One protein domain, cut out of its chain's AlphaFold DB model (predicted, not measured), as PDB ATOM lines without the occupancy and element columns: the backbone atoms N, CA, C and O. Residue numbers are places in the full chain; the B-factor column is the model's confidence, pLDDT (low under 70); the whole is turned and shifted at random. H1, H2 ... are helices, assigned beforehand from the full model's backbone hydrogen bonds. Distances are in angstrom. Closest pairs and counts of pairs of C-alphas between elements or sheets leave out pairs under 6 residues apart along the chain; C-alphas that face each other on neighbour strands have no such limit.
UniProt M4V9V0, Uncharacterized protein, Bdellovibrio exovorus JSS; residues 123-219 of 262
ATOM      1  N   THR A 123     570.813 192.676 792.018       38.09
ATOM      2  CA  THR A 123     569.567 192.317 791.309       38.09
ATOM      3  C   THR A 123     568.347 192.983 791.935       38.09
ATOM      4  O   THR A 123     567.538 193.546 791.206       38.09
ATOM      5  N   ALA A 124     568.243 193.000 793.269       44.47
ATOM      6  CA  ALA A 124     567.185 193.735 793.964       44.47
ATOM      7  C   ALA A 124     567.224 195.235 793.617       44.47
ATOM      8  O   ALA A 124     566.217 195.782 793.181       44.47
ATOM      9  N   THR A 125     568.403 195.856 793.710       42.34
ATOM     10  CA  THR A 125     568.628 197.293 793.486       42.34
ATOM     11  C   THR A 125     568.283 197.723 792.057       42.34
ATOM     12  O   THR A 125     567.487 198.636 791.857       42.34
ATOM     13  N   VAL A 126     568.779 196.999 791.048       40.25
ATOM     14  CA  VAL A 126     568.482 197.285 789.632       40.25
ATOM     15  C   VAL A 126     566.993 197.085 789.315       40.25
ATOM     16  O   VAL A 126     566.420 197.837 788.527       40.25
ATOM     17  N   ILE A 127     566.329 196.115 789.953       49.56
ATOM     18  CA  ILE A 127     564.885 195.898 789.797       49.56
ATOM     19  C   ILE A 127     564.072 197.009 790.489       49.56
ATOM     20  O   ILE A 127     563.072 197.456 789.919       49.56
ATOM     21  N   THR A 128     564.486 197.495 791.668       55.78
ATOM     22  CA  THR A 128     563.859 198.664 792.312       55.78
ATOM     23  C   THR A 128     564.045 199.939 791.499       55.78
ATOM     24  O   THR A 128     563.101 200.723 791.416       55.78
ATOM     25  N   ASP A 129     565.201 200.121 790.856       57.88
ATOM     26  CA  ASP A 129     565.502 201.295 790.031       57.88
ATOM     27  C   ASP A 129     564.677 201.296 788.734       57.88
ATOM     28  O   ASP A 129     564.047 202.299 788.401       57.88
ATOM     29  N   LEU A 130     564.566 200.154 788.045       60.00
ATOM     30  CA  LEU A 130     563.695 200.008 786.869       60.00
ATOM     31  C   LEU A 130     562.217 200.266 787.200       60.00
ATOM     32  O   LEU A 130     561.511 200.916 786.426       60.00
ATOM     33  N   LYS A 131     561.742 199.804 788.364       67.94
ATOM     34  CA  LYS A 131     560.379 200.097 788.838       67.94
ATOM     35  C   LYS A 131     560.223 201.561 789.237       67.94
ATOM     36  O   LYS A 131     559.196 202.149 788.919       67.94
ATOM     37  N   ALA A 132     561.220 202.163 789.886       67.12
ATOM     38  CA  ALA A 132     561.210 203.587 790.206       67.12
ATOM     39  C   ALA A 132     561.107 204.437 788.930       67.12
ATOM     40  O   ALA A 132     560.262 205.320 788.884       67.12
ATOM     41  N   LEU A 133     561.841 204.111 787.862       68.00
ATOM     42  CA  LEU A 133     561.748 204.805 786.569       68.00
ATOM     43  C   LEU A 133     560.356 204.685 785.919       68.00
ATOM     44  O   LEU A 133     559.826 205.669 785.409       68.00
ATOM     45  N   GLN A 134     559.715 203.512 785.978       75.06
ATOM     46  CA  GLN A 134     558.332 203.340 785.496       75.06
ATOM     47  C   GLN A 134     557.318 204.163 786.311       75.06
ATOM     48  O   GLN A 134     556.359 204.707 785.766       75.06
ATOM     49  N   ILE A 135     557.533 204.261 787.623       73.44
ATOM     50  CA  ILE A 135     556.723 205.043 788.566       73.44
ATOM     51  C   ILE A 135     556.939 206.553 788.364       73.44
ATOM     52  O   ILE A 135     555.981 207.328 788.429       73.44
ATOM     53  N   GLU A 136     558.173 206.961 788.072       76.00
ATOM     54  CA  GLU A 136     558.563 208.324 787.717       76.00
ATOM     55  C   GLU A 136     557.849 208.772 786.438       76.00
ATOM     56  O   GLU A 136     557.153 209.787 786.449       76.00
ATOM     57  N   ASP A 137     557.935 207.984 785.361       74.44
ATOM     58  CA  ASP A 137     557.306 208.332 784.088       74.44
ATOM     59  C   ASP A 137     555.771 208.328 784.169       74.44
ATOM     60  O   ASP A 137     555.117 209.217 783.619       74.44
ATOM     61  N   ARG A 138     555.179 207.383 784.904       74.81
ATOM     62  CA  ARG A 138     553.721 207.258 785.024       74.81
ATOM     63  C   ARG A 138     553.063 208.389 785.809       74.81
ATOM     64  O   ARG A 138     552.024 208.887 785.385       74.81
ATOM     65  N   TRP A 139     553.631 208.771 786.953       74.88
ATOM     66  CA  TRP A 139     553.016 209.753 787.860       74.88
ATOM     67  C   TRP A 139     553.777 211.083 787.938       74.88
ATOM     68  O   TRP A 139     553.458 211.922 788.780       74.88
ATOM     69  N   LYS A 140     554.773 211.282 787.061       78.12
ATOM     70  CA  LYS A 140     555.625 212.485 786.966       78.12
ATOM     71  C   LYS A 140     556.191 212.914 788.325       78.12
ATOM     72  O   LYS A 140     556.273 214.098 788.656       78.12
ATOM     73  N   LEU A 141     556.556 211.916 789.127       78.19
ATOM     74  CA  LEU A 141     557.204 212.096 790.420       78.19
ATOM     75  C   LEU A 141     558.670 212.495 790.229       78.19
ATOM     76  O   LEU A 141     559.247 212.306 789.167       78.19
ATOM     77  N   LYS A 142     559.302 213.020 791.281       81.31
ATOM     78  CA  LYS A 142     560.769 213.133 791.318       81.31
ATOM     79  C   LYS A 142     561.376 211.745 791.582       81.31
ATOM     80  O   LYS A 142     560.766 211.006 792.359       81.31
ATOM     81  N   PRO A 143     562.595 211.430 791.100       76.31
ATOM     82  CA  PRO A 143     563.231 210.124 791.311       76.31
ATOM     83  C   PRO A 143     563.184 209.639 792.770       76.31
ATOM     84  O   PRO A 143     562.704 208.549 793.057       76.31
ATOM     85  N   ALA A 144     563.545 210.498 793.733       76.69
ATOM     86  CA  ALA A 144     563.519 210.159 795.161       76.69
ATOM     87  C   ALA A 144     562.112 209.847 795.723       76.69
ATOM     88  O   ALA A 144     561.985 209.088 796.685       76.69
ATOM     89  N   ALA A 145     561.050 210.422 795.149       77.94
ATOM     90  CA  ALA A 145     559.671 210.092 795.505       77.94
ATOM     91  C   ALA A 145     559.206 208.805 794.808       77.94
ATOM     92  O   ALA A 145     558.516 207.992 795.425       77.94
ATOM     93  N   ALA A 146     559.638 208.584 793.565       76.88
ATOM     94  CA  ALA A 146     559.375 207.361 792.821       76.88
ATOM     95  C   ALA A 146     560.034 206.133 793.478       76.88
ATOM     96  O   ALA A 146     559.365 205.118 793.650       76.88
ATOM     97  N   SER A 147     561.280 206.236 793.957       78.56
ATOM     98  CA  SER A 147     561.958 205.171 794.720       78.56
ATOM     99  C   SER A 147     561.297 204.887 796.075       78.56
ATOM    100  O   SER A 147     561.220 203.736 796.497       78.56
ATOM    101  N   LYS A 148     560.773 205.909 796.771       79.00
ATOM    102  CA  LYS A 148     559.967 205.689 797.988       79.00
ATOM    103  C   LYS A 148     558.675 204.937 797.671       79.00
ATOM    104  O   LYS A 148     558.318 204.002 798.383       79.00
ATOM    105  N   LEU A 149     557.972 205.351 796.617       78.94
ATOM    106  CA  LEU A 149     556.708 204.742 796.219       78.94
ATOM    107  C   LEU A 149     556.906 203.318 795.672       78.94
ATOM    108  O   LEU A 149     556.084 202.455 795.970       78.94
ATOM    109  N   SER A 150     558.007 203.039 794.962       80.31
ATOM    110  CA  SER A 150     558.351 201.685 794.507       80.31
ATOM    111  C   SER A 150     558.551 200.740 795.693       80.31
ATOM    112  O   SER A 150     557.880 199.715 795.751       80.31
ATOM    113  N   LEU A 151     559.353 201.135 796.689       77.81
ATOM    114  CA  LEU A 151     559.552 200.394 797.941       77.81
ATOM    115  C   LEU A 151     558.240 200.132 798.693       77.81
ATOM    116  O   LEU A 151     558.003 199.019 799.162       77.81
ATOM    117  N   VAL A 152     557.365 201.134 798.811       78.56
ATOM    118  CA  VAL A 152     556.063 200.968 799.479       78.56
ATOM    119  C   VAL A 152     555.161 199.994 798.720       78.56
ATOM    120  O   VAL A 152     554.575 199.106 799.338       78.56
ATOM    121  N   ILE A 153     555.084 200.106 797.391       75.44
ATOM    122  CA  ILE A 153     554.285 199.206 796.548       75.44
ATOM    123  C   ILE A 153     554.850 197.780 796.565       75.44
ATOM    124  O   ILE A 153     554.077 196.827 796.614       75.44
ATOM    125  N   GLU A 154     556.171 197.598 796.541       73.44
ATOM    126  CA  GLU A 154     556.790 196.271 796.615       73.44
ATOM    127  C   GLU A 154     556.518 195.570 797.941       73.44
ATOM    128  O   GLU A 154     556.072 194.425 797.932       73.44
ATOM    129  N   ASN A 155     556.691 196.265 799.065       68.94
ATOM    130  CA  ASN A 155     556.376 195.706 800.378       68.94
ATOM    131  C   ASN A 155     554.869 195.396 800.515       68.94
ATOM    132  O   ASN A 155     554.490 194.369 801.077       68.94
ATOM    133  N   ALA A 156     553.999 196.220 799.921       66.56
ATOM    134  CA  ALA A 156     552.555 195.989 799.919       66.56
ATOM    135  C   ALA A 156     552.086 194.843 799.000       66.56
ATOM    136  O   ALA A 156     551.007 194.294 799.236       66.56
ATOM    137  N   LYS A 157     552.867 194.431 797.986       62.91
ATOM    138  CA  LYS A 157     552.534 193.275 797.121       62.91
ATOM    139  C   LYS A 157     552.445 191.959 797.890       62.91
ATOM    140  O   LYS A 157     551.755 191.052 797.431       62.91
ATOM    141  N   GLY A 158     553.078 191.870 799.062       58.31
ATOM    142  CA  GLY A 158     552.923 190.738 799.975       58.31
ATOM    143  C   GLY A 158     551.662 190.786 800.848       58.31
ATOM    144  O   GLY A 158     551.548 190.030 801.807       58.31
ATOM    145  N   GLY A 159     550.734 191.708 800.577       57.78
ATOM    146  CA  GLY A 159     549.545 191.945 801.394       57.78
ATOM    147  C   GLY A 159     549.794 192.804 802.639       57.78
ATOM    148  O   GLY A 159     548.823 193.180 803.301       57.78
ATOM    149  N   ASP A 160     551.045 193.174 802.953       66.81
ATOM    150  CA  ASP A 160     551.339 194.046 804.096       66.81
ATOM    151  C   ASP A 160     551.052 195.521 803.785       66.81
ATOM    152  O   ASP A 160     551.921 196.335 803.462       66.81
ATOM    153  N   LEU A 161     549.783 195.880 803.956       69.38
ATOM    154  CA  LEU A 161     549.293 197.249 803.862       69.38
ATOM    155  C   LEU A 161     549.972 198.223 804.848       69.38
ATOM    156  O   LEU A 161     549.866 199.435 804.658       69.38
ATOM    157  N   LYS A 162     550.713 197.760 805.870       71.62
ATOM    158  CA  LYS A 162     551.465 198.652 806.776       71.62
ATOM    159  C   LYS A 162     552.609 199.382 806.071       71.62
ATOM    160  O   LYS A 162     553.007 200.444 806.552       71.62
ATOM    161  N   ALA A 163     553.089 198.885 804.928       74.19
ATOM    162  CA  ALA A 163     554.113 199.546 804.114       74.19
ATOM    163  C   ALA A 163     553.758 201.009 803.772       74.19
ATOM    164  O   ALA A 163     554.627 201.879 803.751       74.19
ATOM    165  N   PHE A 164     552.468 201.310 803.595       77.38
ATOM    166  CA  PHE A 164     551.961 202.651 803.283       77.38
ATOM    167  C   PHE A 164     552.133 203.694 804.392       77.38
ATOM    168  O   PHE A 164     552.052 204.895 804.115       77.38
ATOM    169  N   SER A 165     552.480 203.269 805.611       78.88
ATOM    170  CA  SER A 165     552.922 204.192 806.662       78.88
ATOM    171  C   SER A 165     554.143 205.016 806.231       78.88
ATOM    172  O   SER A 165     554.260 206.175 806.628       78.88
ATOM    173  N   GLY A 166     554.980 204.489 805.326       76.31
ATOM    174  CA  GLY A 166     556.108 205.201 804.718       76.31
ATOM    175  C   GLY A 166     555.727 206.416 803.857       76.31
ATOM    176  O   GLY A 166     556.570 207.289 803.653       76.31
ATOM    177  N   ILE A 167     554.471 206.520 803.398       80.62
ATOM    178  CA  ILE A 167     553.922 207.724 802.739       80.62
ATOM    179  C   ILE A 167     552.862 208.444 803.589       80.62
ATOM    180  O   ILE A 167     552.164 209.325 803.095       80.62
ATOM    181  N   GLY A 168     552.763 208.116 804.880       79.56
ATOM    182  CA  GLY A 168     551.896 208.809 805.837       79.56
ATOM    183  C   GLY A 168     550.452 208.304 805.917       79.56
ATOM    184  O   GLY A 168     549.650 208.943 806.598       79.56
ATOM    185  N   LEU A 169     550.121 207.174 805.279       81.38
ATOM    186  CA  LEU A 169     548.809 206.530 805.396       81.38
ATOM    187  C   LEU A 169     548.841 205.387 806.410       81.38
ATOM    188  O   LEU A 169     549.709 204.515 806.363       81.38
ATOM    189  N   ASN A 170     547.866 205.356 807.312       80.69
ATOM    190  CA  ASN A 170     547.654 204.232 808.217       80.69
ATOM    191  C   ASN A 170     546.646 203.218 807.626       80.69
ATOM    192  O   ASN A 170     545.989 203.466 806.615       80.69
ATOM    193  N   LEU A 171     546.492 202.062 808.283       72.88
ATOM    194  CA  LEU A 171     545.607 200.989 807.814       72.88
ATOM    195  C   LEU A 171     544.121 201.410 807.707       72.88
ATOM    196  O   LEU A 171     543.414 200.947 806.818       72.88
ATOM    197  N   ARG A 172     543.632 202.302 808.581       76.50
ATOM    198  CA  ARG A 172     542.263 202.845 808.505       76.50
ATOM    199  C   ARG A 172     542.103 203.763 807.295       76.50
ATOM    200  O   ARG A 172     541.063 203.704 806.639       76.50
ATOM    201  N   ASP A 173     543.112 204.571 806.976       78.19
ATOM    202  CA  ASP A 173     543.100 205.430 805.785       78.19
ATOM    203  C   ASP A 173     543.055 204.574 804.511       78.19
ATOM    204  O   ASP A 173     542.234 204.813 803.626       78.19
ATOM    205  N   LEU A 174     543.865 203.511 804.458       74.75
ATOM    206  CA  LEU A 174     543.833 202.533 803.372       74.75
ATOM    207  C   LEU A 174     542.499 201.791 803.272       74.75
ATOM    208  O   LEU A 174     541.964 201.661 802.178       74.75
ATOM    209  N   ASN A 175     541.914 201.345 804.384       72.31
ATOM    210  CA  ASN A 175     540.595 200.708 804.351       72.31
ATOM    211  C   ASN A 175     539.507 201.680 803.862       72.31
ATOM    212  O   ASN A 175     538.579 201.269 803.170       72.31
ATOM    213  N   THR A 176     539.642 202.976 804.159       76.25
ATOM    214  CA  THR A 176     538.756 204.037 803.650       76.25
ATOM    215  C   THR A 176     538.905 204.188 802.129       76.25
ATOM    216  O   THR A 176     537.906 204.140 801.408       76.25
ATOM    217  N   LEU A 177     540.145 204.254 801.631       74.25
ATOM    218  CA  LEU A 177     540.490 204.252 800.202       74.25
ATOM    219  C   LEU A 177     539.951 203.012 799.462       74.25
ATOM    220  O   LEU A 177     539.303 203.134 798.423       74.25
ATOM    221  N   LEU A 178     540.163 201.814 800.012       71.31
ATOM    222  CA  LEU A 178     539.716 200.544 799.426       71.31
ATOM    223  C   LEU A 178     538.185 200.424 799.373       71.31
ATOM    224  O   LEU A 178     537.651 199.869 798.413       71.31
ATOM    225  N   GLN A 179     537.478 201.009 800.345       72.81
ATOM    226  CA  GLN A 179     536.015 201.143 800.353       72.81
ATOM    227  C   GLN A 179     535.486 202.228 799.391       72.81
ATOM    228  O   GLN A 179     534.293 202.525 799.419       72.81
ATOM    229  N   LYS A 180     536.343 202.826 798.547       66.94
ATOM    230  CA  LYS A 180     536.017 203.933 797.625       66.94
ATOM    231  C   LYS A 180     535.414 205.160 798.326       66.94
ATOM    232  O   LYS A 180     534.662 205.919 797.718       66.94
ATOM    233  N   LYS A 181     535.729 205.358 799.609       70.81
ATOM    234  CA  LYS A 181     535.331 206.554 800.358       70.81
ATOM    235  C   LYS A 181     536.295 207.697 800.051       70.81
ATOM    236  O   LYS A 181     537.452 207.477 799.696       70.81
ATOM    237  N   GLN A 182     535.800 208.921 800.192       75.00
ATOM    238  CA  GLN A 182     536.572 210.128 799.916       75.00
ATOM    239  C   GLN A 182     537.797 210.214 800.840       75.00
ATOM    240  O   GLN A 182     537.695 209.997 802.048       75.00
ATOM    241  N   VAL A 183     538.959 210.526 800.262       76.31
ATOM    242  CA  VAL A 183     540.200 210.749 801.014       76.31
ATOM    243  C   VAL A 183     540.081 212.071 801.769       76.31
ATOM    244  O   VAL A 183     539.626 213.060 801.197       76.31
ATOM    245  N   SER A 184     540.477 212.111 803.043       82.00
ATOM    246  CA  SER A 184     540.534 213.372 803.787       82.00
ATOM    247  C   SER A 184     541.652 214.274 803.257       82.00
ATOM    248  O   SER A 184     542.714 213.785 802.861       82.00
ATOM    249  N   ALA A 185     541.430 215.592 803.308       83.56
ATOM    250  CA  ALA A 185     542.431 216.592 802.933       83.56
ATOM    251  C   ALA A 185     543.749 216.377 803.701       83.56
ATOM    252  O   ALA A 185     544.795 216.236 803.081       83.56
ATOM    253  N   ASP A 186     543.687 216.175 805.022       84.94
ATOM    254  CA  ASP A 186     544.839 215.856 805.880       84.94
ATOM    255  C   ASP A 186     545.680 214.667 805.385       84.94
ATOM    256  O   ASP A 186     546.884 214.603 805.630       84.94
ATOM    257  N   ASN A 187     545.055 213.670 804.752       83.94
ATOM    258  CA  ASN A 187     545.756 212.492 804.249       83.94
ATOM    259  C   ASN A 187     546.325 212.734 802.845       83.94
ATOM    260  O   ASN A 187     547.431 212.271 802.563       83.94
ATOM    261  N   LEU A 188     545.635 213.510 802.003       85.12
ATOM    262  CA  LEU A 188     546.190 213.995 800.736       85.12
ATOM    263  C   LEU A 188     547.395 214.912 800.970       85.12
ATOM    264  O   LEU A 188     548.418 214.711 800.324       85.12
ATOM    265  N   GLU A 189     547.332 215.822 801.944       87.38
ATOM    266  CA  GLU A 189     548.436 216.711 802.326       87.38
ATOM    267  C   GLU A 189     549.659 215.924 802.841       87.38
ATOM    268  O   GLU A 189     550.804 216.219 802.490       87.38
ATOM    269  N   LYS A 190     549.452 214.877 803.653       86.00
ATOM    270  CA  LYS A 190     550.550 213.999 804.109       86.00
ATOM    271  C   LYS A 190     551.216 213.276 802.941       86.00
ATOM    272  O   LYS A 190     552.445 213.286 802.849       86.00
ATOM    273  N   VAL A 191     550.425 212.667 802.054       85.50
ATOM    274  CA  VAL A 191     550.942 211.916 800.900       85.50
ATOM    275  C   VAL A 191     551.626 212.854 799.905       85.50
ATOM    276  O   VAL A 191     552.733 212.553 799.454       85.50
ATOM    277  N   SER A 192     551.035 214.017 799.614       85.81
ATOM    278  CA  SER A 192     551.596 215.026 798.710       85.81
ATOM    279  C   SER A 192     552.936 215.558 799.229       85.81
ATOM    280  O   SER A 192     553.914 215.587 798.480       85.81
ATOM    281  N   ARG A 193     553.052 215.838 800.537       87.12
ATOM    282  CA  ARG A 193     554.321 216.207 801.193       87.12
ATOM    283  C   ARG A 193     555.360 215.081 801.156       87.12
ATOM    284  O   ARG A 193     556.517 215.346 800.833       87.12
ATOM    285  N   GLN A 194     554.984 213.834 801.452       86.88
ATOM    286  CA  GLN A 194     555.926 212.699 801.463       86.88
ATOM    287  C   GLN A 194     556.463 212.340 800.071       86.88
ATOM    288  O   GLN A 194     557.643 211.989 799.943       86.88
ATOM    289  N   LEU A 195     555.616 212.464 799.045       84.44
ATOM    290  CA  LEU A 195     555.944 212.244 797.633       84.44
ATOM    291  C   LEU A 195     556.401 213.525 796.903       84.44
ATOM    292  O   LEU A 195     556.698 213.472 795.712       84.44
ATOM    293  N   GLN A 196     556.492 214.664 797.598       86.62
ATOM    294  CA  GLN A 196     556.860 215.979 797.050       86.62
ATOM    295  C   GLN A 196     556.097 216.364 795.764       86.62
ATOM    296  O   GLN A 196     556.697 216.838 794.795       86.62
ATOM    297  N   THR A 197     554.786 216.141 795.759       84.56
ATOM    298  CA  THR A 197     553.888 216.332 794.611       84.56
ATOM    299  C   THR A 197     552.657 217.160 795.011       84.56
ATOM    300  O   THR A 197     552.558 217.593 796.157       84.56
ATOM    301  N   THR A 198     551.737 217.435 794.084       85.88
ATOM    302  CA  THR A 198     550.474 218.142 794.381       85.88
ATOM    303  C   THR A 198     549.444 217.208 795.023       85.88
ATOM    304  O   THR A 198     549.555 215.985 794.926       85.88
ATOM    305  N   GLU A 199     548.415 217.760 795.668       81.94
ATOM    306  CA  GLU A 199     547.318 216.954 796.232       81.94
ATOM    307  C   GLU A 199     546.519 216.220 795.145       81.94
ATOM    308  O   GLU A 199     546.188 215.051 795.333       81.94
ATOM    309  N   ASP A 200     546.317 216.836 793.976       81.88
ATOM    310  CA  ASP A 200     545.688 216.189 792.815       81.88
ATOM    311  C   ASP A 200     546.498 214.982 792.317       81.88
ATOM    312  O   ASP A 200     545.946 213.909 792.066       81.88
ATOM    313  N   ASN A 201     547.828 215.119 792.235       82.69
ATOM    314  CA  ASN A 201     548.712 214.017 791.859       82.69
ATOM    315  C   ASN A 201     548.733 212.924 792.935       82.69
ATOM    316  O   ASN A 201     548.719 211.741 792.603       82.69
ATOM    317  N   ALA A 202     548.732 213.296 794.219       83.94
ATOM    318  CA  ALA A 202     548.612 212.343 795.320       83.94
ATOM    319  C   ALA A 202     547.289 211.564 795.235       83.94
ATOM    320  O   ALA A 202     547.296 210.337 795.320       83.94
ATOM    321  N   LEU A 203     546.166 212.240 794.980       82.94
ATOM    322  CA  LEU A 203     544.860 211.611 794.776       82.94
ATOM    323  C   LEU A 203     544.864 210.670 793.559       82.94
ATOM    324  O   LEU A 203     544.356 209.551 793.653       82.94
ATOM    325  N   ALA A 204     545.471 211.078 792.442       81.38
ATOM    326  CA  ALA A 204     545.621 210.239 791.254       81.38
ATOM    327  C   ALA A 204     546.437 208.966 791.543       81.38
ATOM    328  O   ALA A 204     545.994 207.873 791.196       81.38
ATOM    329  N   ILE A 205     547.572 209.089 792.245       82.06
ATOM    330  CA  ILE A 205     548.417 207.962 792.677       82.06
ATOM    331  C   ILE A 205     547.633 206.996 793.574       82.06
ATOM    332  O   ILE A 205     547.693 205.783 793.374       82.06
ATOM    333  N   LEU A 206     546.873 207.509 794.546       81.75
ATOM    334  CA  LEU A 206     546.088 206.676 795.462       81.75
ATOM    335  C   LEU A 206     544.935 205.952 794.754       81.75
ATOM    336  O   LEU A 206     544.714 204.769 795.012       81.75
ATOM    337  N   ASN A 207     544.242 206.618 793.829       80.00
ATOM    338  CA  ASN A 207     543.195 205.998 793.012       80.00
ATOM    339  C   ASN A 207     543.758 204.904 792.091       80.00
ATOM    340  O   ASN A 207     543.168 203.827 791.971       80.00
ATOM    341  N   ASP A 208     544.913 205.155 791.470       79.06
ATOM    342  CA  ASP A 208     545.634 204.170 790.666       79.06
ATOM    343  C   ASP A 208     546.075 202.967 791.508       79.06
ATOM    344  O   ASP A 208     545.857 201.829 791.093       79.06
ATOM    345  N   PHE A 209     546.621 203.199 792.706       78.62
ATOM    346  CA  PHE A 209     546.986 202.129 793.632       78.62
ATOM    347  C   PHE A 209     545.770 201.288 794.043       78.62
ATOM    348  O   PHE A 209     545.831 200.063 793.969       78.62
ATOM    349  N   VAL A 210     544.645 201.908 794.419       77.44
ATOM    350  CA  VAL A 210     543.409 201.179 794.762       77.44
ATOM    351  C   VAL A 210     542.927 200.332 793.581       77.44
ATOM    352  O   VAL A 210     542.535 199.180 793.781       77.44
ATOM    353  N   ARG A 211     542.998 200.855 792.349       75.75
ATOM    354  CA  ARG A 211     542.656 200.108 791.127       75.75
ATOM    355  C   ARG A 211     543.577 198.902 790.928       75.75
ATOM    356  O   ARG A 211     543.085 197.804 790.689       75.75
ATOM    357  N   GLU A 212     544.890 199.077 791.044       75.31
ATOM    358  CA  GLU A 212     545.857 197.982 790.887       75.31
ATOM    359  C   GLU A 212     545.758 196.933 791.982       75.31
ATOM    360  O   GLU A 212     545.813 195.740 791.692       75.31
ATOM    361  N   TYR A 213     545.561 197.367 793.223       75.00
ATOM    362  CA  TYR A 213     545.329 196.481 794.348       75.00
ATOM    363  C   TYR A 213     544.082 195.627 794.102       75.00
ATOM    364  O   TYR A 213     544.151 194.408 794.220       75.00
ATOM    365  N   GLN A 214     542.968 196.228 793.660       73.25
ATOM    366  CA  GLN A 214     541.738 195.506 793.296       73.25
ATOM    367  C   GLN A 214     541.927 194.537 792.118       73.25
ATOM    368  O   GLN A 214     541.336 193.457 792.133       73.25
ATOM    369  N   LEU A 215     542.758 194.876 791.126       74.62
ATOM    370  CA  LEU A 215     543.108 193.968 790.025       74.62
ATOM    371  C   LEU A 215     543.938 192.777 790.526       74.62
ATOM    372  O   LEU A 215     543.568 191.634 790.274       74.62
ATOM    373  N   GLN A 216     544.989 193.020 791.316       71.94
ATOM    374  CA  GLN A 216     545.787 191.956 791.941       71.94
ATOM    375  C   GLN A 216     544.954 191.112 792.917       71.94
ATOM    376  O   GLN A 216     545.168 189.911 793.028       71.94
ATOM    377  N   GLN A 217     543.943 191.682 793.585       69.44
ATOM    378  CA  GLN A 217     543.041 190.884 794.415       69.44
ATOM    379  C   GLN A 217     542.228 189.853 793.616       69.44
ATOM    380  O   GLN A 217     541.785 188.885 794.223       69.44
ATOM    381  N   ARG A 218     541.998 190.061 792.316       68.88
ATOM    382  CA  ARG A 218     541.165 189.188 791.466       68.88
ATOM    383  C   ARG A 218     541.982 188.301 790.530       68.88
ATOM    384  O   ARG A 218     541.503 187.251 790.115       68.88
ATOM    385  N   ASP A 219     543.199 188.718 790.199       71.19
ATOM    386  CA  ASP A 219     544.117 187.938 789.380       71.19
ATOM    387  C   ASP A 219     544.741 186.790 790.187       71.19
ATOM    388  O   ASP A 219     545.617 187.003 791.032       71.19
TER     389      ASP A 219
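Overview. This is residues 123 to 219 of the 262 residues of an uncharacterized protein of Bdellovibrio exovorus JSS (UniProt M4V9V0). A helical hairpin, H2 and H3, has H1 crossing H2 on one side, while on the other side two shorter helices, H4 and H5, run crosswise between H3 and the long helix H6. H5 meets H6 at residues 199 to 203 and H4 meets it farther along, at residues 206 to 210, like two crosspieces. The printed part has 97 residues with six named helices, H1 to H6 in chain order, and no named strand; the class is all helix, with mostly crossed packing. It is compact, with a radius of gyration of the C-alphas of 12.7 A and spans of 37 by 31 by 19 A.

Along the chain. H1, residues 123 to 139, begins at C-alpha 123 (569.567, 192.317, 791.309) and is 24.3 A long from first to last C-alpha. H2, residues 143 to 156, is 19.7 A long. H3 covers residues 161 to 167, and H4 residues 171 to 178. H5, residues 185 to 194, begins at C-alpha 185 (542.431, 216.592, 802.933) and is 14.1 A long. H6, residues 199 to 218, is the longest at 28.8 A and ends at C-alpha 218 (541.165, 189.188, 791.466).

Arrangement. H1 touches H2, the closest C-alphas being those of Ala 132 and Ser 147, 4.8 A apart. They run opposite ways at a steep tilt of 69 degrees, only just short of about perpendicular. H2 and H3 form a helical hairpin, opposite ways at a shallow tilt of 14 degrees, with the closest C-alphas, Val 152 and Ala 163, 5.2 A apart. H3 is the hub, touching H2, H4 and H5. Its closest C-alphas with H4 are those of Lys 162 and Leu 171, 6.4 A apart, about perpendicular at 83 degrees. H3 and H5 only just touch, with 3 pairs of C-alphas within 8 A; the closest are Ile 167 and Val 191, 5.5 A apart. H4 touches H6 about perpendicular at 81 degrees, the closest C-alphas being Leu 178 and Val 210, 6.0 A apart. H5 touches H6 at 89 degrees, about perpendicular, with C-alphas Ser 192 and Ala 202 closest at 5.3 A. H3 and H6 are apart. Every O i to N i+4 pair is within hydrogen-bond range in H1, H2, H4, H5 and H6; in H3 it is 0 of 3, beside 4 of 4 O i to N i+3 pairs.

Size, cuts and confidence. The two C-alphas farthest apart, Thr 123 and Gln 182, are 38.5 A from each other. The printed part has no cut and no long link; the link from H4 to H5 is short and the others are tight. The mean pLDDT of the printed part is 74.5, and it is under 70 at residues 123 to 133, 155 to 161, 180 and 217 to 218.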